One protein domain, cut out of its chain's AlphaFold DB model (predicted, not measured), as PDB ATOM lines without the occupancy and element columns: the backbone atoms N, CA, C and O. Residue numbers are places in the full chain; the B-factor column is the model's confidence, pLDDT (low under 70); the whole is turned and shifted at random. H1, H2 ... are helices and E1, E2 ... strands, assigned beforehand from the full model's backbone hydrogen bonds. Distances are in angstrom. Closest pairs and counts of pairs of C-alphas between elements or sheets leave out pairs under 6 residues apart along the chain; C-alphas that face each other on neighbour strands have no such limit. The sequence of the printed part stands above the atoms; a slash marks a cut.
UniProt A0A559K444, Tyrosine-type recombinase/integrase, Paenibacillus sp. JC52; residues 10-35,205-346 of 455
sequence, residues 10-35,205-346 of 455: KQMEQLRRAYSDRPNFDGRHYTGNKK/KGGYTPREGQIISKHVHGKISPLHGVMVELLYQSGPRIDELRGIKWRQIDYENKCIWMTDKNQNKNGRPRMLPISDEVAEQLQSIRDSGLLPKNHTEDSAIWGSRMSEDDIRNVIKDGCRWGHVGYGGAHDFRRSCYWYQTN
ATOM      1  N   LYS A  10     161.123 146.069 171.264       96.50
ATOM      2  CA  LYS A  10     161.408 144.631 171.344       96.50
ATOM      3  C   LYS A  10     161.781 144.040 169.981       96.50
ATOM      4  O   LYS A  10     162.687 143.212 169.901       96.50
ATOM      5  N   GLN A  11     161.080 144.425 168.916       95.56
ATOM      6  CA  GLN A  11     161.377 143.991 167.549       95.56
ATOM      7  C   GLN A  11     162.719 144.552 167.070       95.56
ATOM      8  O   GLN A  11     163.492 143.810 166.463       95.56
ATOM      9  N   MET A  12     163.017 145.811 167.396       96.88
ATOM     10  CA  MET A  12     164.302 146.443 167.094       96.88
ATOM     11  C   MET A  12     165.462 145.733 167.793       96.88
ATOM     12  O   MET A  12     166.470 145.437 167.153       96.88
ATOM     13  N   GLU A  13     165.306 145.355 169.061       96.06
ATOM     14  CA  GLU A  13     166.337 144.613 169.793       96.06
ATOM     15  C   GLU A  13     166.538 143.198 169.227       96.06
ATOM     16  O   GLU A  13     167.662 142.737 169.012       96.06
ATOM     17  N   GLN A  14     165.449 142.511 168.871       95.44
ATOM     18  CA  GLN A  14     165.535 141.223 168.177       95.44
ATOM     19  C   GLN A  14     166.245 141.333 166.822       95.44
ATOM     20  O   GLN A  14     166.987 140.422 166.442       95.44
ATOM     21  N   LEU A  15     166.014 142.424 166.089       95.44
ATOM     22  CA  LEU A  15     166.651 142.688 164.804       95.44
ATOM     23  C   LEU A  15     168.139 143.016 164.974       95.44
ATOM     24  O   LEU A  15     168.967 142.424 164.281       95.44
ATOM     25  N   ARG A  16     168.495 143.850 165.959       95.25
ATOM     26  CA  ARG A  16     169.888 144.140 166.332       95.25
ATOM     27  C   ARG A  16     170.638 142.854 166.680       95.25
ATOM     28  O   ARG A  16     171.727 142.617 166.163       95.25
ATOM     29  N   ARG A  17     170.025 141.969 167.471       93.75
ATOM     30  CA  ARG A  17     170.584 140.644 167.776       93.75
ATOM     31  C   ARG A  17     170.761 139.781 166.525       93.75
ATOM     32  O   ARG A  17     171.750 139.064 166.434       93.75
ATOM     33  N   ALA A  18     169.829 139.823 165.572       92.88
ATOM     34  CA  ALA A  18     169.931 139.056 164.327       92.88
ATOM     35  C   ALA A  18     171.077 139.533 163.414       92.88
ATOM     36  O   ALA A  18     171.695 138.708 162.736       92.88
ATOM     37  N   TYR A  19     171.384 140.831 163.429       92.31
ATOM     38  CA  TYR A  19     172.508 141.415 162.692       92.31
ATOM     39  C   TYR A  19     173.838 141.412 163.456       92.31
ATOM     40  O   TYR A  19     174.863 141.766 162.873       92.31
ATOM     41  N   SER A  20     173.874 140.961 164.712       90.31
ATOM     42  CA  SER A  20     175.126 140.843 165.466       90.31
ATOM     43  C   SER A  20     175.979 139.679 164.961       90.31
ATOM     44  O   SER A  20     175.455 138.666 164.492       90.31
ATOM     45  N   ASP A  21     177.304 139.790 165.062       85.25
ATOM     46  CA  ASP A  21     178.246 138.750 164.606       85.25
ATOM     47  C   ASP A  21     178.120 137.430 165.370       85.25
ATOM     48  O   ASP A  21     178.587 136.382 164.921       85.25
ATOM     49  N   ARG A  22     177.489 137.479 166.544       83.75
ATOM     50  CA  ARG A  22     177.234 136.326 167.404       83.75
ATOM     51  C   ARG A  22     175.771 136.344 167.841       83.75
ATOM     52  O   ARG A  22     175.499 136.573 169.024       83.75
ATOM     53  N   PRO A  23     174.826 136.102 166.915       84.69
ATOM     54  CA  PRO A  23     173.438 135.955 167.302       84.69
ATOM     55  C   PRO A  23     173.357 134.780 168.280       84.69
ATOM     56  O   PRO A  23     173.810 133.683 167.971       84.69
ATOM     57  N   ASN A  24     172.826 135.010 169.478       84.56
ATOM     58  CA  ASN A  24     172.595 133.959 170.466       84.56
ATOM     59  C   ASN A  24     171.087 133.856 170.689       84.56
ATOM     60  O   ASN A  24     170.489 134.688 171.374       84.56
ATOM     61  N   PHE A  25     170.476 132.867 170.042       86.38
ATOM     62  CA  PHE A  25     169.048 132.587 170.158       86.38
ATOM     63  C   PHE A  25     168.804 131.390 171.079       86.38
ATOM     64  O   PHE A  25     169.546 130.409 171.035       86.38
ATOM     65  N   ASP A  26     167.698 131.422 171.820       81.31
ATOM     66  CA  ASP A  26     167.278 130.339 172.727       81.31
ATOM     67  C   ASP A  26     166.551 129.189 171.993       81.31
ATOM     68  O   ASP A  26     165.735 128.452 172.556       81.31
ATOM     69  N   GLY A  27     166.802 129.044 170.687       81.00
ATOM     70  CA  GLY A  27     166.285 127.939 169.889       81.00
ATOM     71  C   GLY A  27     166.946 126.619 170.277       81.00
ATOM     72  O   GLY A  27     168.115 126.564 170.653       81.00
ATOM     73  N   ARG A  28     166.197 125.515 170.171       85.19
ATOM     74  CA  ARG A  28     166.761 124.175 170.419       85.19
ATOM     75  C   ARG A  28     167.642 123.749 169.256       85.19
ATOM     76  O   ARG A  28     168.583 122.980 169.446       85.19
ATOM     77  N   HIS A  29     167.296 124.194 168.055       84.56
ATOM     78  CA  HIS A  29     167.975 123.820 166.828       84.56
ATOM     79  C   HIS A  29     168.744 125.000 166.245       84.56
ATOM     80  O   HIS A  29     169.883 124.826 165.818       84.56
ATOM     81  N   TYR A  30     168.137 126.185 166.218       88.44
ATOM     82  CA  TYR A  30     168.765 127.396 165.716       88.44
ATOM     83  C   TYR A  30     169.239 128.275 166.864       88.44
ATOM     84  O   TYR A  30     168.444 128.843 167.606       88.44
ATOM     85  N   THR A  31     170.557 128.404 166.978       81.88
ATOM     86  CA  THR A  31     171.200 129.218 168.013       81.88
ATOM     87  C   THR A  31     171.909 130.443 167.452       81.88
ATOM     88  O   THR A  31     172.425 131.216 168.246       81.88
ATOM     89  N   GLY A  32     171.928 130.632 166.122       78.88
ATOM     90  CA  GLY A  32     172.632 131.742 165.467       78.88
ATOM     91  C   GLY A  32     174.131 131.507 165.247       78.88
ATOM     92  O   GLY A  32     174.889 132.456 165.143       78.88
ATOM     93  N   ASN A  33     174.572 130.246 165.154       68.31
ATOM     94  CA  ASN A  33     175.980 129.846 164.992       68.31
ATOM     95  C   ASN A  33     176.887 130.120 166.204       68.31
ATOM     96  O   ASN A  33     177.995 130.647 166.089       68.31
ATOM     97  N   LYS A  34     176.488 129.606 167.373       56.50
ATOM     98  CA  LYS A  34     177.379 129.433 168.529       56.50
ATOM     99  C   LYS A  34     178.473 128.395 168.212       56.50
ATOM    100  O   LYS A  34     178.370 127.234 168.610       56.50
ATOM    101  N   LYS A  35     179.548 128.777 167.508       51.53
ATOM    102  CA  LYS A  35     180.806 128.013 167.568       51.53
ATOM    103  C   LYS A  35     181.323 128.164 168.995       51.53
ATOM    104  O   LYS A  35     181.855 129.214 169.339       51.53
ATOM    105  N   LYS A 205     153.136 114.655 155.262       85.31
ATOM    106  CA  LYS A 205     152.096 114.277 154.283       85.31
ATOM    107  C   LYS A 205     151.222 115.489 154.044       85.31
ATOM    108  O   LYS A 205     150.693 116.063 154.987       85.31
ATOM    109  N   GLY A 206     151.116 115.853 152.779       86.56
ATOM    110  CA  GLY A 206     150.403 117.040 152.362       86.56
ATOM    111  C   GLY A 206     151.142 118.361 152.581       86.56
ATOM    112  O   GLY A 206     150.543 119.416 152.421       86.56
ATOM    113  N   GLY A 207     152.436 118.330 152.908       92.69
ATOM    114  CA  GLY A 207     153.218 119.536 153.166       92.69
ATOM    115  C   GLY A 207     152.616 120.428 154.259       92.69
ATOM    116  O   GLY A 207     151.889 119.950 155.130       92.69
ATOM    117  N   TYR A 208     152.941 121.721 154.224       96.44
ATOM    118  CA  TYR A 208     152.321 122.705 155.114       96.44
ATOM    119  C   TYR A 208     151.072 123.320 154.482       96.44
ATOM    120  O   TYR A 208     151.031 123.555 153.270       96.44
ATOM    121  N   THR A 209     150.084 123.647 155.311       96.94
ATOM    122  CA  THR A 209     148.967 124.522 154.918       96.94
ATOM    123  C   THR A 209     149.352 126.007 155.049       96.94
ATOM    124  O   THR A 209     150.263 126.326 155.819       96.94
ATOM    125  N   PRO A 210     148.640 126.945 154.383       97.19
ATOM    126  CA  PRO A 210     148.833 128.386 154.598       97.19
ATOM    127  C   PRO A 210     148.739 128.804 156.067       97.19
ATOM    128  O   PRO A 210     149.578 129.561 156.551       97.19
ATOM    129  N   ARG A 211     147.771 128.243 156.804       97.88
ATOM    130  CA  ARG A 211     147.594 128.499 158.239       97.88
ATOM    131  C   ARG A 211     148.803 128.040 159.049       97.88
ATOM    132  O   ARG A 211     149.256 128.749 159.941       97.88
ATOM    133  N   GLU A 212     149.347 126.869 158.741       98.31
ATOM    134  CA  GLU A 212     150.558 126.376 159.401       98.31
ATOM    135  C   GLU A 212     151.769 127.253 159.091       98.31
ATOM    136  O   GLU A 212     152.543 127.549 159.997       98.31
ATOM    137  N   GLY A 213     151.911 127.727 157.849       98.06
ATOM    138  CA  GLY A 213     152.961 128.682 157.495       98.06
ATOM    139  C   GLY A 213     152.872 129.990 158.275       98.06
ATOM    140  O   GLY A 213     153.886 130.454 158.797       98.06
ATOM    141  N   GLN A 214     151.663 130.523 158.454       98.38
ATOM    142  CA  GLN A 214     151.414 131.697 159.294       98.38
ATOM    143  C   GLN A 214     151.747 131.441 160.769       98.38
ATOM    144  O   GLN A 214     152.387 132.278 161.401       98.38
ATOM    145  N   ILE A 215     151.366 130.281 161.321       98.56
ATOM    146  CA  ILE A 215     151.704 129.894 162.701       98.56
ATOM    147  C   ILE A 215     153.228 129.832 162.876       98.56
ATOM    148  O   ILE A 215     153.765 130.438 163.806       98.56
ATOM    149  N   ILE A 216     153.936 129.149 161.968       98.50
ATOM    150  CA  ILE A 216     155.400 129.034 162.015       98.50
ATOM    151  C   ILE A 216     156.035 130.429 161.919       98.50
ATOM    152  O   ILE A 216     156.879 130.748 162.758       98.50
ATOM    153  N   SER A 217     155.607 131.270 160.966       98.38
ATOM    154  CA  SER A 217     156.101 132.650 160.832       98.38
ATOM    155  C   SER A 217     155.890 133.444 162.118       98.38
ATOM    156  O   SER A 217     156.850 133.976 162.668       98.38
ATOM    157  N   LYS A 218     154.668 133.455 162.668       98.19
ATOM    158  CA  LYS A 218     154.322 134.190 163.894       98.19
ATOM    159  C   LYS A 218     155.253 133.835 165.053       98.19
ATOM    160  O   LYS A 218     155.742 134.722 165.754       98.19
ATOM    161  N   HIS A 219     155.523 132.546 165.262       98.12
ATOM    162  CA  HIS A 219     156.421 132.114 166.333       98.12
ATOM    163  C   HIS A 219     157.883 132.470 166.060       98.12
ATOM    164  O   HIS A 219     158.573 132.911 166.980       98.12
ATOM    165  N   VAL A 220     158.354 132.318 164.821       97.88
ATOM    166  CA  VAL A 220     159.715 132.715 164.430       97.88
ATOM    167  C   VAL A 220     159.905 134.226 164.582       97.88
ATOM    168  O   VAL A 220     160.889 134.654 165.184       97.88
ATOM    169  N   HIS A 221     158.933 135.021 164.141       96.88
ATOM    170  CA  HIS A 221     158.909 136.470 164.296       96.88
ATOM    171  C   HIS A 221     158.982 136.879 165.771       96.88
ATOM    172  O   HIS A 221     159.740 137.776 166.125       96.88
ATOM    173  N   GLY A 222     158.194 136.241 166.641       96.12
ATOM    174  CA  GLY A 222     158.110 136.615 168.054       96.12
ATOM    175  C   GLY A 222     159.287 136.146 168.915       96.12
ATOM    176  O   GLY A 222     159.601 136.800 169.910       96.12
ATOM    177  N   LYS A 223     159.925 135.019 168.569       96.38
ATOM    178  CA  LYS A 223     160.979 134.391 169.393       96.38
ATOM    179  C   LYS A 223     162.397 134.589 168.850       96.38
ATOM    180  O   LYS A 223     163.337 134.622 169.643       96.38
ATOM    181  N   ILE A 224     162.565 134.724 167.533       96.00
ATOM    182  CA  ILE A 224     163.877 134.912 166.895       96.00
ATOM    183  C   ILE A 224     164.045 136.382 166.520       96.00
ATOM    184  O   ILE A 224     164.715 137.109 167.258       96.00
ATOM    185  N   SER A 225     163.442 136.806 165.404       96.94
ATOM    186  CA  SER A 225     163.380 138.206 164.974       96.94
ATOM    187  C   SER A 225     162.393 138.410 163.814       96.94
ATOM    188  O   SER A 225     162.079 137.438 163.113       96.94
ATOM    189  N   PRO A 226     161.965 139.663 163.544       97.44
ATOM    190  CA  PRO A 226     161.138 139.996 162.379       97.44
ATOM    191  C   PRO A 226     161.734 139.505 161.050       97.44
ATOM    192  O   PRO A 226     161.035 138.877 160.260       97.44
ATOM    193  N   LEU A 227     163.049 139.669 160.854       97.19
ATOM    194  CA  LEU A 227     163.782 139.224 159.657       97.19
ATOM    195  C   LEU A 227     163.616 137.723 159.366       97.19
ATOM    196  O   LEU A 227     163.458 137.315 158.214       97.19
ATOM    197  N   HIS A 228     163.655 136.887 160.406       98.06
ATOM    198  CA  HIS A 228     163.463 135.444 160.254       98.06
ATOM    199  C   HIS A 228     161.984 135.085 160.074       98.06
ATOM    200  O   HIS A 228     161.681 134.088 159.423       98.06
ATOM    201  N   GLY A 229     161.068 135.875 160.644       98.19
ATOM    202  CA  GLY A 229     159.630 135.731 160.421       98.19
ATOM    203  C   GLY A 229     159.303 135.906 158.942       98.19
ATOM    204  O   GLY A 229     158.854 134.958 158.303       98.19
ATOM    205  N   VAL A 230     159.680 137.058 158.378       98.25
ATOM    206  CA  VAL A 230     159.515 137.401 156.953       98.25
ATOM    207  C   VAL A 230     160.098 136.333 156.025       98.25
ATOM    208  O   VAL A 230     159.481 135.960 155.030       98.25
ATOM    209  N   MET A 231     161.259 135.768 156.371       98.44
ATOM    210  CA  MET A 231     161.853 134.649 155.630       98.44
ATOM    211  C   MET A 231     160.893 133.451 155.504       98.44
ATOM    212  O   MET A 231     160.789 132.837 154.439       98.44
ATOM    213  N   VAL A 232     160.199 133.092 156.588       98.56
ATOM    214  CA  VAL A 232     159.194 132.017 156.583       98.56
ATOM    215  C   VAL A 232     157.953 132.438 155.801       98.56
ATOM    216  O   VAL A 232     157.367 131.598 155.114       98.56
ATOM    217  N   GLU A 233     157.579 133.717 155.836       98.50
ATOM    218  CA  GLU A 233     156.470 134.240 155.030       98.50
ATOM    219  C   GLU A 233     156.717 134.077 153.542       98.50
ATOM    220  O   GLU A 233     155.892 133.484 152.849       98.50
ATOM    221  N   LEU A 234     157.901 134.455 153.070       98.31
ATOM    222  CA  LEU A 234     158.299 134.237 151.681       98.31
ATOM    223  C   LEU A 234     158.239 132.762 151.280       98.31
ATOM    224  O   LEU A 234     157.774 132.437 150.185       98.31
ATOM    225  N   LEU A 235     158.665 131.849 152.162       98.25
ATOM    226  CA  LEU A 235     158.584 130.411 151.899       98.25
ATOM    227  C   LEU A 235     157.145 129.963 151.633       98.25
ATOM    228  O   LEU A 235     156.916 129.225 150.672       98.25
ATOM    229  N   TYR A 236     156.182 130.391 152.451       97.44
ATOM    230  CA  TYR A 236     154.799 129.936 152.319       97.44
ATOM    231  C   TYR A 236     153.955 130.776 151.350       97.44
ATOM    232  O   TYR A 236     152.955 130.251 150.874       97.44
ATOM    233  N   GLN A 237     154.325 132.026 151.045       97.62
ATOM    234  CA  GLN A 237     153.604 132.900 150.109       97.62
ATOM    235  C   GLN A 237     154.111 132.756 148.670       97.62
ATOM    236  O   GLN A 237     153.302 132.666 147.745       97.62
ATOM    237  N   SER A 238     155.430 132.671 148.474       96.94
ATOM    238  CA  SER A 238     156.075 132.729 147.147       96.94
ATOM    239  C   SER A 238     156.888 131.473 146.805       96.94
ATOM    240  O   SER A 238     157.363 131.302 145.678       96.94
ATOM    241  N   GLY A 239     157.070 130.564 147.768       96.94
ATOM    242  CA  GLY A 239     157.655 129.243 147.548       96.94
ATOM    243  C   GLY A 239     159.061 129.203 146.932       96.94
ATOM    244  O   GLY A 239     159.296 128.307 146.109       96.94
ATOM    245  N   PRO A 240     160.018 130.100 147.253       97.44
ATOM    246  CA  PRO A 240     161.397 129.948 146.799       97.44
ATOM    247  C   PRO A 240     162.013 128.635 147.308       97.44
ATOM    248  O   PRO A 240     161.610 128.062 148.324       97.44
ATOM    249  N   ARG A 241     163.002 128.110 146.582       96.06
ATOM    250  CA  ARG A 241     163.900 127.069 147.115       96.06
ATOM    251  C   ARG A 241     164.805 127.694 148.179       96.06
ATOM    252  O   ARG A 241     165.008 128.898 148.162       96.06
ATOM    253  N   ILE A 242     165.395 126.887 149.068       96.19
ATOM    254  CA  ILE A 242     166.303 127.437 150.093       96.19
ATOM    255  C   ILE A 242     167.481 128.179 149.446       96.19
ATOM    256  O   ILE A 242     167.794 129.284 149.868       96.19
ATOM    257  N   ASP A 243     168.090 127.609 148.404       94.19
ATOM    258  CA  ASP A 243     169.202 128.262 147.702       94.19
ATOM    259  C   ASP A 243     168.771 129.569 147.021       94.19
ATOM    260  O   ASP A 243     169.501 130.551 147.075       94.19
ATOM    261  N   GLU A 244     167.556 129.605 146.458       96.44
ATOM    262  CA  GLU A 244     166.977 130.821 145.865       96.44
ATOM    263  C   GLU A 244     166.755 131.885 146.946       96.44
ATOM    264  O   GLU A 244     167.237 133.002 146.807       96.44
ATOM    265  N   LEU A 245     166.111 131.514 148.061       97.62
ATOM    266  CA  LEU A 245     165.842 132.387 149.207       97.62
ATOM    267  C   LEU A 245     167.131 132.983 149.779       97.62
ATOM    268  O   LEU A 245     167.205 134.180 150.029       97.62
ATOM    269  N   ARG A 246     168.170 132.157 149.955       96.38
ATOM    270  CA  ARG A 246     169.485 132.614 150.423       96.38
ATOM    271  C   ARG A 246     170.128 133.591 149.447       96.38
ATOM    272  O   ARG A 246     170.864 134.455 149.897       96.38
ATOM    273  N   GLY A 247     169.868 133.452 148.153       96.12
ATOM    274  CA  GLY A 247     170.403 134.329 147.119       96.12
ATOM    275  C   GLY A 247     169.644 135.643 146.932       96.12
ATOM    276  O   GLY A 247     170.092 136.443 146.122       96.12
ATOM    277  N   ILE A 248     168.508 135.872 147.607       97.94
ATOM    278  CA  ILE A 248     167.747 137.127 147.477       97.94
ATOM    279  C   ILE A 248     168.554 138.288 148.063       97.94
ATOM    280  O   ILE A 248     169.041 138.196 149.193       97.94
ATOM    281  N   LYS A 249     168.663 139.378 147.302       97.81
ATOM    282  CA  LYS A 249     169.379 140.613 147.662       97.81
ATOM    283  C   LYS A 249     168.413 141.795 147.801       97.81
ATOM    284  O   LYS A 249     167.317 141.746 147.249       97.81
ATOM    285  N   TRP A 250     168.828 142.859 148.487       97.06
ATOM    286  CA  TRP A 250     167.975 144.035 148.721       97.06
ATOM    287  C   TRP A 250     167.523 144.731 147.436       97.06
ATOM    288  O   TRP A 250     166.323 144.948 147.275       97.06
ATOM    289  N   ARG A 251     168.426 144.946 146.468       97.31
ATOM    290  CA  ARG A 251     168.097 145.597 145.179       97.31
ATOM    291  C   ARG A 251     167.059 144.861 144.333       97.31
ATOM    292  O   ARG A 251     166.585 145.394 143.341       97.31
ATOM    293  N   GLN A 252     166.789 143.596 144.658       97.75
ATOM    294  CA  GLN A 252     165.826 142.773 143.929       97.75
ATOM    295  C   GLN A 252     164.396 142.988 144.420       97.75
ATOM    296  O   GLN A 252     163.474 142.488 143.780       97.75
ATOM    297  N   ILE A 253     164.205 143.657 145.559       98.00
ATOM    298  CA  ILE A 253     162.878 143.911 146.109       98.00
ATOM    299  C   ILE A 253     162.292 145.140 145.429       98.00
ATOM    300  O   ILE A 253     162.827 146.242 145.528       98.00
ATOM    301  N   ASP A 254     161.152 144.931 144.792       97.19
ATOM    302  CA  ASP A 254     160.323 145.973 144.219       97.19
ATOM    303  C   ASP A 254     159.156 146.243 145.174       97.19
ATOM    304  O   ASP A 254     158.184 145.482 145.262       97.19
ATOM    305  N   TYR A 255     159.298 147.309 145.963       96.44
ATOM    306  CA  TYR A 255     158.313 147.700 146.972       96.44
ATOM    307  C   TYR A 255     157.045 148.299 146.363       96.44
ATOM    308  O   TYR A 255     156.021 148.325 147.048       96.44
ATOM    309  N   GLU A 256     157.097 148.772 145.118       95.56
ATOM    310  CA  GLU A 256     155.956 149.353 144.412       95.56
ATOM    311  C   GLU A 256     155.099 148.240 143.808       95.56
ATOM    312  O   GLU A 256     153.919 148.120 144.138       95.56
ATOM    313  N   ASN A 257     155.721 147.340 143.045       94.75
ATOM    314  CA  ASN A 257     155.039 146.212 142.403       94.75
ATOM    315  C   ASN A 257     154.852 144.997 143.327       94.75
ATOM    316  O   ASN A 257     154.284 143.980 142.916       94.75
ATOM    317  N   LYS A 258     155.311 145.093 144.582       96.81
ATOM    318  CA  LYS A 258     155.193 144.054 145.620       96.81
ATOM    319  C   LYS A 258     155.730 142.714 145.131       96.81
ATOM    320  O   LYS A 258     155.068 141.670 145.204       96.81
ATOM    321  N   CYS A 259     156.962 142.730 144.639       96.94
ATOM    322  CA  CYS A 259     157.600 141.529 144.134       96.94
ATOM    323  C   CYS A 259     159.111 141.491 144.388       96.94
ATOM    324  O   CYS A 259     159.720 142.449 144.856       96.94
ATOM    325  N   ILE A 260     159.713 140.328 144.134       97.75
ATOM    326  CA  ILE A 260     161.164 140.134 144.174       97.75
ATOM    327  C   ILE A 260     161.624 139.603 142.820       97.75
ATOM    328  O   ILE A 260     161.248 138.494 142.421       97.75
ATOM    329  N   TRP A 261     162.466 140.369 142.133       96.12
ATOM    330  CA  TRP A 261     163.036 140.028 140.833       96.12
ATOM    331  C   TRP A 261     164.279 139.146 140.994       96.12
ATOM    332  O   TRP A 261     165.373 139.618 141.290       96.12
ATOM    333  N   MET A 262     164.133 137.837 140.777       95.38
ATOM    334  CA  MET A 262     165.256 136.895 140.804       95.38
ATOM    335  C   MET A 262     165.844 136.734 139.399       95.38
ATOM    336  O   MET A 262     165.604 135.728 138.721       95.38
ATOM    337  N   THR A 263     166.573 137.748 138.942       92.25
ATOM    338  CA  THR A 263     167.167 137.821 137.595       92.25
ATOM    339  C   THR A 263     168.672 137.544 137.575       92.25
ATOM    340  O   THR A 263     169.244 137.354 136.501       92.25
ATOM    341  N   ASP A 264     169.318 137.428 138.740       92.12
ATOM    342  CA  ASP A 264     170.757 137.172 138.827       92.12
ATOM    343  C   ASP A 264     171.134 135.821 138.188       92.12
ATOM    344  O   ASP A 264     170.473 134.784 138.372       92.12
ATOM    345  N   LYS A 265     172.263 135.808 137.468       87.19
ATOM    346  CA  LYS A 265     172.838 134.590 136.878       87.19
ATOM    347  C   LYS A 265     173.040 133.537 137.972       87.19
ATOM    348  O   LYS A 265     173.555 133.824 139.047       87.19
ATOM    349  N   ASN A 266     172.647 132.295 137.689       82.75
ATOM    350  CA  ASN A 266     172.776 131.140 138.591       82.75
ATOM    351  C   ASN A 266     172.028 131.227 139.941       82.75
ATOM    352  O   ASN A 266     172.140 130.292 140.733       82.75
ATOM    353  N   GLN A 267     171.218 132.262 140.198       89.00
ATOM    354  CA  GLN A 267     170.398 132.351 141.418       89.00
ATOM    355  C   GLN A 267     169.287 131.291 141.436       89.00
ATOM    356  O   GLN A 267     168.961 130.705 142.468       89.00
ATOM    357  N   ASN A 268     168.721 131.014 140.262       89.44
ATOM    358  CA  ASN A 268     167.625 130.075 140.078       89.44
ATOM    359  C   ASN A 268     168.081 128.752 139.473       89.44
ATOM    360  O   ASN A 268     169.094 128.653 138.773       89.44
ATOM    361  N   LYS A 269     167.263 127.710 139.653       83.00
ATOM    362  CA  LYS A 269     167.515 126.408 139.025       83.00
ATOM    363  C   LYS A 269     167.618 126.545 137.498       83.00
ATOM    364  O   LYS A 269     166.673 126.978 136.846       83.00
ATOM    365  N   ASN A 270     168.735 126.072 136.939       79.12
ATOM    366  CA  ASN A 270     169.095 126.188 135.517       79.12
ATOM    367  C   ASN A 270     169.255 127.639 135.020       79.12
ATOM    368  O   ASN A 270     169.137 127.868 133.822       79.12
ATOM    369  N   GLY A 271     169.462 128.608 135.917       82.12
ATOM    370  CA  GLY A 271     169.600 130.016 135.548       82.12
ATOM    371  C   GLY A 271     168.338 130.629 134.939       82.12
ATOM    372  O   GLY A 271     168.448 131.641 134.262       82.12
ATOM    373  N   ARG A 272     167.156 130.018 135.134       85.19
ATOM    374  CA  ARG A 272     165.872 130.556 134.658       85.19
ATOM    375  C   ARG A 272     165.436 131.701 135.580       85.19
ATOM    376  O   ARG A 272     165.134 131.397 136.735       85.19
ATOM    377  N   PRO A 273     165.360 132.953 135.106       91.25
ATOM    378  CA  PRO A 273     164.864 134.067 135.910       91.25
ATOM    379  C   PRO A 273     163.435 133.816 136.393       91.25
ATOM    380  O   PRO A 273     162.713 132.998 135.822       91.25
ATOM    381  N   ARG A 274     163.005 134.483 137.458       93.56
ATOM    382  CA  ARG A 274     161.576 134.568 137.792       93.56
ATOM    383  C   ARG A 274     161.321 135.684 138.786       93.56
ATOM    384  O   ARG A 274     162.229 136.128 139.479       93.56
ATOM    385  N   MET A 275     160.056 136.039 138.909       94.88
ATOM    386  CA  MET A 275     159.563 136.942 139.933       94.88
ATOM    387  C   MET A 275     158.910 136.155 141.075       94.88
ATOM    388  O   MET A 275     158.354 135.070 140.865       94.88
ATOM    389  N   LEU A 276     159.035 136.659 142.300       96.69
ATOM    390  CA  LEU A 276     158.306 136.173 143.468       96.69
ATOM    391  C   LEU A 276     157.287 137.235 143.887       96.69
ATOM    392  O   LEU A 276     157.710 138.296 144.339       96.69
ATOM    393  N   PRO A 277     155.975 136.969 143.799       96.88
ATOM    394  CA  PRO A 277     154.989 137.895 144.335       96.88
ATOM    395  C   PRO A 277     155.061 137.882 145.864       96.88
ATOM    396  O   PRO A 277     155.134 136.801 146.461       96.88
ATOM    397  N   ILE A 278     155.001 139.051 146.492       97.25
ATOM    398  CA  ILE A 278     154.932 139.209 147.951       97.25
ATOM    399  C   ILE A 278     153.656 139.970 148.328       97.25
ATOM    400  O   ILE A 278     152.995 140.555 147.474       97.25
ATOM    401  N   SER A 279     153.247 139.868 149.588       96.44
ATOM    402  CA  SER A 279     152.119 140.640 150.122       96.44
ATOM    403  C   SER A 279     152.551 142.051 150.518       96.44
ATOM    404  O   SER A 279     153.746 142.308 150.696       96.44
ATOM    405  N   ASP A 280     151.576 142.945 150.691       96.25
ATOM    406  CA  ASP A 280     151.819 144.296 151.202       96.25
ATOM    407  C   ASP A 280     152.509 144.245 152.564       96.25
ATOM    408  O   ASP A 280     153.508 144.930 152.771       96.25
ATOM    409  N   GLU A 281     152.064 143.352 153.453       96.38
ATOM    410  CA  GLU A 281     152.642 143.199 154.786       96.38
ATOM    411  C   GLU A 281     154.117 142.777 154.728       96.38
ATOM    412  O   GLU A 281     154.943 143.308 155.471       96.38
ATOM    413  N   VAL A 282     154.467 141.855 153.825       97.50
ATOM    414  CA  VAL A 282     155.860 141.417 153.636       97.50
ATOM    415  C   VAL A 282     156.710 142.544 153.051       97.50
ATOM    416  O   VAL A 282     157.838 142.745 153.503       97.50
ATOM    417  N   ALA A 283     156.190 143.291 152.073       97.81
ATOM    418  CA  ALA A 283     156.898 144.425 151.483       97.81
ATOM    419  C   ALA A 283     157.155 145.529 152.521       97.81
ATOM    420  O   ALA A 283     158.284 145.999 152.642       97.81
ATOM    421  N   GLU A 284     156.143 145.885 153.316       96.75
ATOM    422  CA  GLU A 284     156.256 146.863 154.404       96.75
ATOM    423  C   GLU A 284     157.253 146.413 155.478       96.75
ATOM    424  O   GLU A 284     158.062 147.212 155.946       96.75
ATOM    425  N   GLN A 285     157.240 145.133 155.862       96.88
ATOM    426  CA  GLN A 285     158.194 144.599 156.835       96.88
ATOM    427  C   GLN A 285     159.628 144.608 156.304       96.88
ATOM    428  O   GLN A 285     160.542 144.977 157.040       96.88
ATOM    429  N   LEU A 286     159.842 144.218 155.043       97.19
ATOM    430  CA  LEU A 286     161.161 144.287 154.408       97.19
ATOM    431  C   LEU A 286     161.662 145.731 154.330       97.19
ATOM    432  O   LEU A 286     162.821 145.974 154.659       97.19
ATOM    433  N   GLN A 287     160.786 146.673 153.971       96.56
ATOM    434  CA  GLN A 287     161.113 148.095 153.919       96.56
ATOM    435  C   GLN A 287     161.469 148.620 155.310       96.56
ATOM    436  O   GLN A 287     162.535 149.188 155.499       96.56
ATOM    437  N   SER A 288     160.646 148.321 156.318       96.12
ATOM    438  CA  SER A 288     160.908 148.703 157.709       96.12
ATOM    439  C   SER A 288     162.237 148.141 158.227       96.12
ATOM    440  O   SER A 288     162.985 148.845 158.900       96.12
ATOM    441  N   ILE A 289     162.571 146.886 157.896       95.81
ATOM    442  CA  ILE A 289     163.858 146.268 158.255       95.81
ATOM    443  C   ILE A 289     165.029 146.969 157.557       95.81
ATOM    444  O   ILE A 289     166.070 147.161 158.184       95.81
ATOM    445  N   ARG A 290     164.882 147.321 156.276       95.12
ATOM    446  CA  ARG A 290     165.902 148.037 155.500       95.12
ATOM    447  C   ARG A 290     166.147 149.437 156.064       95.12
ATOM    448  O   ARG A 290     167.294 149.805 156.305       95.12
ATOM    449  N   ASP A 291     165.072 150.157 156.358       94.88
ATOM    450  CA  ASP A 291     165.094 151.548 156.822       94.88
ATOM    451  C   ASP A 291     165.424 151.669 158.320       94.88
ATOM    452  O   ASP A 291     165.605 152.764 158.847       94.88
ATOM    453  N   SER A 292     165.554 150.545 159.031       94.88
ATOM    454  CA  SER A 292     165.808 150.523 160.474       94.88
ATOM    455  C   SER A 292     167.200 151.040 160.872       94.88
ATOM    456  O   SER A 292     167.486 151.141 162.067       94.88
ATOM    457  N   GLY A 293     168.111 151.231 159.911       93.12
ATOM    458  CA  GLY A 293     169.506 151.621 160.151       93.12
ATOM    459  C   GLY A 293     170.364 150.559 160.858       93.12
ATOM    460  O   GLY A 293     171.480 150.854 161.277       93.12
ATOM    461  N   LEU A 294     169.864 149.322 161.013       92.81
ATOM    462  CA  LEU A 294     170.575 148.224 161.692       92.81
ATOM    463  C   LEU A 294     171.317 147.290 160.729       92.81
ATOM    464  O   LEU A 294     171.913 146.305 161.172       92.81
ATOM    465  N   LEU A 295     171.272 147.566 159.423       91.25
ATOM    466  CA  LEU A 295     172.044 146.809 158.447       91.25
ATOM    467  C   LEU A 295     173.548 146.936 158.766       91.25
ATOM    468  O   LEU A 295     174.015 148.028 159.100       91.25
ATOM    469  N   PRO A 296     174.328 145.840 158.690       86.50
ATOM    470  CA  PRO A 296     175.777 145.907 158.863       86.50
ATOM    471  C   PRO A 296     176.410 146.950 157.931       86.50
ATOM    472  O   PRO A 296     175.977 147.094 156.794       86.50
ATOM    473  N   LYS A 297     177.477 147.637 158.363       86.88
ATOM    474  CA  LYS A 297     178.130 148.695 157.558       86.88
ATOM    475  C   LYS A 297     178.622 148.223 156.183       86.88
ATOM    476  O   LYS A 297     178.746 149.021 155.266       86.88
ATOM    477  N   ASN A 298     178.934 146.936 156.055       85.38
ATOM    478  CA  ASN A 298     179.352 146.299 154.808       85.38
ATOM    479  C   ASN A 298     178.181 145.713 153.998       85.38
ATOM    480  O   ASN A 298     178.417 145.075 152.974       85.38
ATOM    481  N   HIS A 299     176.939 145.866 154.465       87.75
ATOM    482  CA  HIS A 299     175.749 145.439 153.745       87.75
ATOM    483  C   HIS A 299     175.422 146.483 152.680       87.75
ATOM    484  O   HIS A 299     175.217 147.656 152.972       87.75
ATOM    485  N   THR A 300     175.412 146.038 151.434       91.94
ATOM    486  CA  THR A 300     175.070 146.833 150.253       91.94
ATOM    487  C   THR A 300     173.747 146.357 149.666       91.94
ATOM    488  O   THR A 300     173.229 145.298 150.022       91.94
ATOM    489  N   GLU A 301     173.236 147.082 148.675       93.62
ATOM    490  CA  GLU A 301     172.082 146.665 147.871       93.62
ATOM    491  C   GLU A 301     172.282 145.300 147.171       93.62
ATOM    492  O   GLU A 301     171.329 144.558 146.917       93.62
ATOM    493  N   ASP A 302     173.540 144.921 146.930       94.75
ATOM    494  CA  ASP A 302     173.951 143.626 146.383       94.75
ATOM    495  C   ASP A 302     174.138 142.523 147.428       94.75
ATOM    496  O   ASP A 302     174.411 141.367 147.086       94.75
ATOM    497  N   SER A 303     173.998 142.839 148.711       93.00
ATOM    498  CA  SER A 303     174.172 141.859 149.772       93.00
ATOM    499  C   SER A 303     172.949 140.958 149.898       93.00
ATOM    500  O   SER A 303     171.804 141.406 149.945       93.00
ATOM    501  N   ALA A 304     173.199 139.650 149.980       95.50
ATOM    502  CA  ALA A 304     172.145 138.678 150.220       95.50
ATOM    503  C   ALA A 304     171.521 138.903 151.605       95.50
ATOM    504  O   ALA A 304     172.241 138.909 152.610       95.50
ATOM    505  N   ILE A 305     170.193 139.032 151.659       95.94
ATOM    506  CA  ILE A 305     169.430 139.362 152.873       95.94
ATOM    507  C   ILE A 305     169.667 138.299 153.952       95.94
ATOM    508  O   ILE A 305     170.042 138.617 155.078       95.94
ATOM    509  N   TRP A 306     169.532 137.019 153.585       95.44
ATOM    510  CA  TRP A 306     169.756 135.892 154.499       95.44
ATOM    511  C   TRP A 306     171.044 135.124 154.202       95.44
ATOM    512  O   TRP A 306     171.729 134.694 155.128       95.44
ATOM    513  N   GLY A 307     171.409 134.936 152.928       91.12
ATOM    514  CA  GLY A 307     172.515 134.049 152.540       91.12
ATOM    515  C   GLY A 307     173.898 134.481 153.020       91.12
ATOM    516  O   GLY A 307     174.774 133.626 153.138       91.12
ATOM    517  N   SER A 308     174.075 135.766 153.337       87.81
ATOM    518  CA  SER A 308     175.311 136.316 153.909       87.81
ATOM    519  C   SER A 308     175.550 135.885 155.362       87.81
ATOM    520  O   SER A 308     176.691 135.882 155.815       87.81
ATOM    521  N   ARG A 309     174.495 135.490 156.092       88.06
ATOM    522  CA  ARG A 309     174.560 135.156 157.528       88.06
ATOM    523  C   ARG A 309     174.047 133.757 157.865       88.06
ATOM    524  O   ARG A 309     174.397 133.211 158.907       88.06
ATOM    525  N   MET A 310     173.218 133.175 156.999       92.06
ATOM    526  CA  MET A 310     172.550 131.897 157.230       92.06
ATOM    527  C   MET A 310     172.977 130.841 156.209       92.06
ATOM    528  O   MET A 310     172.920 131.036 154.988       92.06
ATOM    529  N   SER A 311     173.347 129.670 156.720       92.31
ATOM    530  CA  SER A 311     173.496 128.450 155.927       92.31
ATOM    531  C   SER A 311     172.133 127.823 155.585       92.31
ATOM    532  O   SER A 311     171.087 128.213 156.107       92.31
ATOM    533  N   GLU A 312     172.123 126.812 154.709       93.50
ATOM    534  CA  GLU A 312     170.916 126.005 154.471       93.50
ATOM    535  C   GLU A 312     170.421 125.343 155.771       93.50
ATOM    536  O   GLU A 312     169.216 125.315 156.040       93.50
ATOM    537  N   ASP A 313     171.346 124.839 156.591       92.94
ATOM    538  CA  ASP A 313     171.022 124.177 157.854       92.94
ATOM    539  C   ASP A 313     170.427 125.153 158.873       92.94
ATOM    540  O   ASP A 313     169.475 124.792 159.567       92.94
ATOM    541  N   ASP A 314     170.902 126.401 158.905       94.50
ATOM    542  CA  ASP A 314     170.332 127.458 159.747       94.50
ATOM    543  C   ASP A 314     168.858 127.694 159.417       94.50
ATOM    544  O   ASP A 314     168.006 127.629 160.303       94.50
ATOM    545  N   ILE A 315     168.524 127.853 158.133       96.31
ATOM    546  CA  ILE A 315     167.133 128.022 157.681       96.31
ATOM    547  C   ILE A 315     166.288 126.807 158.075       96.31
ATOM    548  O   ILE A 315     165.171 126.945 158.582       96.31
ATOM    549  N   ARG A 316     166.816 125.591 157.890       96.12
ATOM    550  CA  ARG A 316     166.120 124.361 158.298       96.12
ATOM    551  C   ARG A 316     165.874 124.319 159.800       96.12
ATOM    552  O   ARG A 316     164.812 123.849 160.207       96.12
ATOM    553  N   ASN A 317     166.826 124.779 160.602       96.00
ATOM    554  CA  ASN A 317     166.733 124.798 162.054       96.00
ATOM    555  C   ASN A 317     165.759 125.872 162.554       96.00
ATOM    556  O   ASN A 317     164.967 125.568 163.443       96.00
ATOM    557  N   VAL A 318     165.718 127.051 161.922       97.19
ATOM    558  CA  VAL A 318     164.685 128.075 162.174       97.19
ATOM    559  C   VAL A 318     163.292 127.492 161.949       97.19
ATOM    560  O   VAL A 318     162.425 127.608 162.811       97.19
ATOM    561  N   ILE A 319     163.086 126.788 160.830       97.62
ATOM    562  CA  ILE A 319     161.796 126.149 160.527       97.62
ATOM    563  C   ILE A 319     161.458 125.070 161.565       97.62
ATOM    564  O   ILE A 319     160.309 124.990 161.991       97.62
ATOM    565  N   LYS A 320     162.427 124.244 161.990       96.81
ATOM    566  CA  LYS A 320     162.208 123.225 163.038       96.81
ATOM    567  C   LYS A 320     161.772 123.856 164.357       96.81
ATOM    568  O   LYS A 320     160.830 123.365 164.974       96.81
ATOM    569  N   ASP A 321     162.441 124.925 164.784       97.31
ATOM    570  CA  ASP A 321     162.085 125.633 166.013       97.31
ATOM    571  C   ASP A 321     160.711 126.306 165.900       97.31
ATOM    572  O   ASP A 321     159.891 126.140 166.801       97.31
ATOM    573  N   GLY A 322     160.406 126.951 164.770       97.75
ATOM    574  CA  GLY A 322     159.079 127.509 164.497       97.75
ATOM    575  C   GLY A 322     157.965 126.458 164.521       97.75
ATOM    576  O   GLY A 322     156.934 126.668 165.154       97.75
ATOM    577  N   CYS A 323     158.200 125.293 163.907       97.50
ATOM    578  CA  CYS A 323     157.292 124.145 163.959       97.50
ATOM    579  C   CYS A 323     157.057 123.679 165.399       97.50
ATOM    580  O   CYS A 323     155.915 123.517 165.818       97.50
ATOM    581  N   ARG A 324     158.133 123.518 166.180       97.38
ATOM    582  CA  ARG A 324     158.060 123.116 167.589       97.38
ATOM    583  C   ARG A 324     157.254 124.111 168.422       97.38
ATOM    584  O   ARG A 324     156.396 123.689 169.184       97.38
ATOM    585  N   TRP A 325     157.529 125.408 168.292       97.88
ATOM    586  CA  TRP A 325     156.834 126.446 169.059       97.88
ATOM    587  C   TRP A 325     155.362 126.584 168.684       97.88
ATOM    588  O   TRP A 325     154.556 126.898 169.550       97.88
ATOM    589  N   GLY A 326     155.024 126.347 167.417       97.69
ATOM    590  CA  GLY A 326     153.650 126.378 166.923       97.69
ATOM    591  C   GLY A 326     152.913 125.044 166.994       97.69
ATOM    592  O   GLY A 326     151.812 124.956 166.460       97.69
ATOM    593  N   HIS A 327     153.516 124.003 167.580       97.19
ATOM    594  CA  HIS A 327     152.975 122.638 167.599       97.19
ATOM    595  C   HIS A 327     152.585 122.106 166.204       97.19
ATOM    596  O   HIS A 327     151.643 121.332 166.046       97.19
ATOM    597  N   VAL A 328     153.336 122.498 165.173       97.00
ATOM    598  CA  VAL A 328     153.171 122.030 163.792       97.00
ATOM    599  C   VAL A 328     154.159 120.891 163.531       97.00
ATOM    600  O   VAL A 328     155.352 121.016 163.795       97.00
ATOM    601  N   GLY A 329     153.691 119.774 162.967       95.69
ATOM    602  CA  GLY A 329     154.580 118.689 162.536       95.69
ATOM    603  C   GLY A 329     155.581 119.156 161.469       95.69
ATOM    604  O   GLY A 329     155.196 119.810 160.503       95.69
ATOM    605  N   TYR A 330     156.861 118.810 161.615       95.56
ATOM    606  CA  TYR A 330     157.919 119.270 160.710       95.56
ATOM    607  C   TYR A 330     157.890 118.572 159.336       95.56
ATOM    608  O   TYR A 330     157.990 117.349 159.250       95.56
ATOM    609  N   GLY A 331     157.836 119.364 158.261       90.44
ATOM    610  CA  GLY A 331     157.901 118.942 156.852       90.44
ATOM    611  C   GLY A 331     159.152 119.390 156.071       90.44
ATOM    612  O   GLY A 331     159.386 119.011 154.929       90.44
ATOM    613  N   GLY A 332     160.050 120.166 156.676       93.75
ATOM    614  CA  GLY A 332     161.190 120.751 155.956       93.75
ATOM    615  C   GLY A 332     160.785 121.834 154.944       93.75
ATOM    616  O   GLY A 332     159.625 122.005 154.607       93.75
ATOM    617  N   ALA A 333     161.750 122.625 154.464       95.31
ATOM    618  CA  ALA A 333     161.419 123.858 153.734       95.31
ATOM    619  C   ALA A 333     160.689 123.646 152.395       95.31
ATOM    620  O   ALA A 333     159.939 124.511 151.959       95.31
ATOM    621  N   HIS A 334     160.908 122.512 151.720       94.00
ATOM    622  CA  HIS A 334     160.278 122.256 150.420       94.00
ATOM    623  C   HIS A 334     158.756 122.090 150.531       94.00
ATOM    624  O   HIS A 334     158.040 122.404 149.583       94.00
ATOM    625  N   ASP A 335     158.272 121.671 151.699       94.81
ATOM    626  CA  ASP A 335     156.853 121.453 151.966       94.81
ATOM    627  C   ASP A 335     156.052 122.761 152.008       94.81
ATOM    628  O   ASP A 335     154.836 122.742 151.814       94.81
ATOM    629  N   PHE A 336     156.720 123.912 152.156       97.19
ATOM    630  CA  PHE A 336     156.078 125.220 152.012       97.19
ATOM    631  C   PHE A 336     155.629 125.517 150.585       97.19
ATOM    632  O   PHE A 336     154.727 126.326 150.397       97.19
ATOM    633  N   ARG A 337     156.174 124.844 149.563       95.75
ATOM    634  CA  ARG A 337     155.701 125.048 148.185       95.75
ATOM    635  C   ARG A 337     154.251 124.605 148.012       95.75
ATOM    636  O   ARG A 337     153.532 125.208 147.230       95.75
ATOM    637  N   ARG A 338     153.781 123.624 148.789       94.31
ATOM    638  CA  ARG A 338     152.350 123.299 148.828       94.31
ATOM    639  C   ARG A 338     151.534 124.405 149.488       94.31
ATOM    640  O   ARG A 338     150.522 124.815 148.930       94.31
ATOM    641  N   SER A 339     152.015 124.955 150.598       96.38
ATOM    642  CA  SER A 339     151.402 126.137 151.206       96.38
ATOM    643  C   SER A 339     151.318 127.313 150.227       96.38
ATOM    644  O   SER A 339     150.273 127.943 150.135       96.38
ATOM    645  N   CYS A 340     152.376 127.567 149.454       97.56
ATOM    646  CA  CYS A 340     152.413 128.617 148.434       97.56
ATOM    647  C   CYS A 340     151.376 128.397 147.339       97.56
ATOM    648  O   CYS A 340     150.652 129.330 147.002       97.56
ATOM    649  N   TYR A 341     151.238 127.165 146.838       96.94
ATOM    650  CA  TYR A 341     150.204 126.837 145.856       96.94
ATOM    651  C   TYR A 341     148.809 127.237 146.365       96.94
ATOM    652  O   TYR A 341     148.072 127.950 145.681       96.94
ATOM    653  N   TRP A 342     148.470 126.828 147.592       97.06
ATOM    654  CA  TRP A 342     147.173 127.131 148.199       97.06
ATOM    655  C   TRP A 342     147.003 128.611 148.530       97.06
ATOM    656  O   TRP A 342     145.941 129.168 148.275       97.06
ATOM    657  N   TYR A 343     148.044 129.265 149.043       97.56
ATOM    658  CA  TYR A 343     148.029 130.698 149.324       97.56
ATOM    659  C   TYR A 343     147.730 131.507 148.056       97.56
ATOM    660  O   TYR A 343     146.802 132.312 148.049       97.56
ATOM    661  N   GLN A 344     148.454 131.239 146.966       97.62
ATOM    662  CA  GLN A 344     148.275 131.940 145.695       97.62
ATOM    663  C   GLN A 344     146.900 131.668 145.080       97.62
ATOM    664  O   GLN A 344     146.221 132.603 144.666       97.62
ATOM    665  N   THR A 345     146.449 130.411 145.085       97.19
ATOM    666  CA  THR A 345     145.115 130.044 144.581       97.19
ATOM    667  C   THR A 345     144.008 130.757 145.363       97.19
ATOM    668  O   THR A 345     143.107 131.349 144.771       97.19
ATOM    669  N   ASN A 346     144.096 130.751 146.695       97.31
ATOM    670  CA  ASN A 346     143.118 131.412 147.556       97.31
ATOM    671  C   ASN A 346     143.127 132.926 147.357       97.31
ATOM    672  O   ASN A 346     142.058 133.525 147.319       97.31
TER     673      ASN A 346
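This is residues 10 to 35 and 205 to 346 of the 455 residues of the protein "Tyrosine-type recombinase/integrase" of Paenibacillus sp. JC52 (UniProt A0A559K444). Helix H3 runs through the core of a helical body, with H2 folded back beside it, H5 packed on it, and H7 and H6 crossing this hairpin. H1 packs at one end of H3 and the small strand hairpin E1 E2 lies near the other. The 168 printed residues hold H1 H2 H3 H4 E1 E2 H5 H6 H7 in that order, mostly helix, with an antiparallel sheet E1 - E2. The whole is compact, with radius of gyration of the C-alphas 14.9 A and spans of 38 by 36 by 28 A.

E1, residues 259 to 262, and E2, 274 to 277, form an antiparallel hairpin; N 260 and O 276, 2.9 A apart, are within hydrogen-bond range. The closest C-alphas of E2 and H3, residues 226 to 238, are Leu 276 and Ser 238, 5.5 A. H2, residues 210 to 223, touches H3 at a shallow tilt of 12 degrees, opposite ways, a helical hairpin; closest C-alphas His 221 and Gly 229, 4.0 A. H7, residues 333 to 346, touches H3's residues 235 to 238 alone at a steep tilt of 65 degrees; closest C-alphas Cys 340 and Tyr 236, 4.7 A. H5, 280 to 291, touches H3; closest C-alphas Val 282 and Val 230, 6.4 A. H1, 10 to 19, touches H3; closest C-alphas Gln 11 and Pro 226, 6.5 A. H6, 312 to 325, touches H2, closest C-alphas Gly 322 and Ile 216, 4.7 A, and H4, 242 to 246, closest C-alphas Glu 312 and Ile 242, 6.5 A. Every O i to N i+4 pair is within hydrogen-bond range in H1 to H6; in H7, 7 of 10.

C-alpha 10 begins H1 at (161.408, 144.631, 171.344); C-alpha 346 ends H7 at (143.118, 131.412, 147.556). From first to last C-alpha H2 measures 20.1 A, H6 20.3 A, H7 20.7 A.

Residues 36 to 204 are not printed; C-alphas 35 and 205 are 34.5 A apart. Links H4 to E1, E1 to E2 and H5 to H6 are long. Residues 33 to 35 have pLDDT under 70.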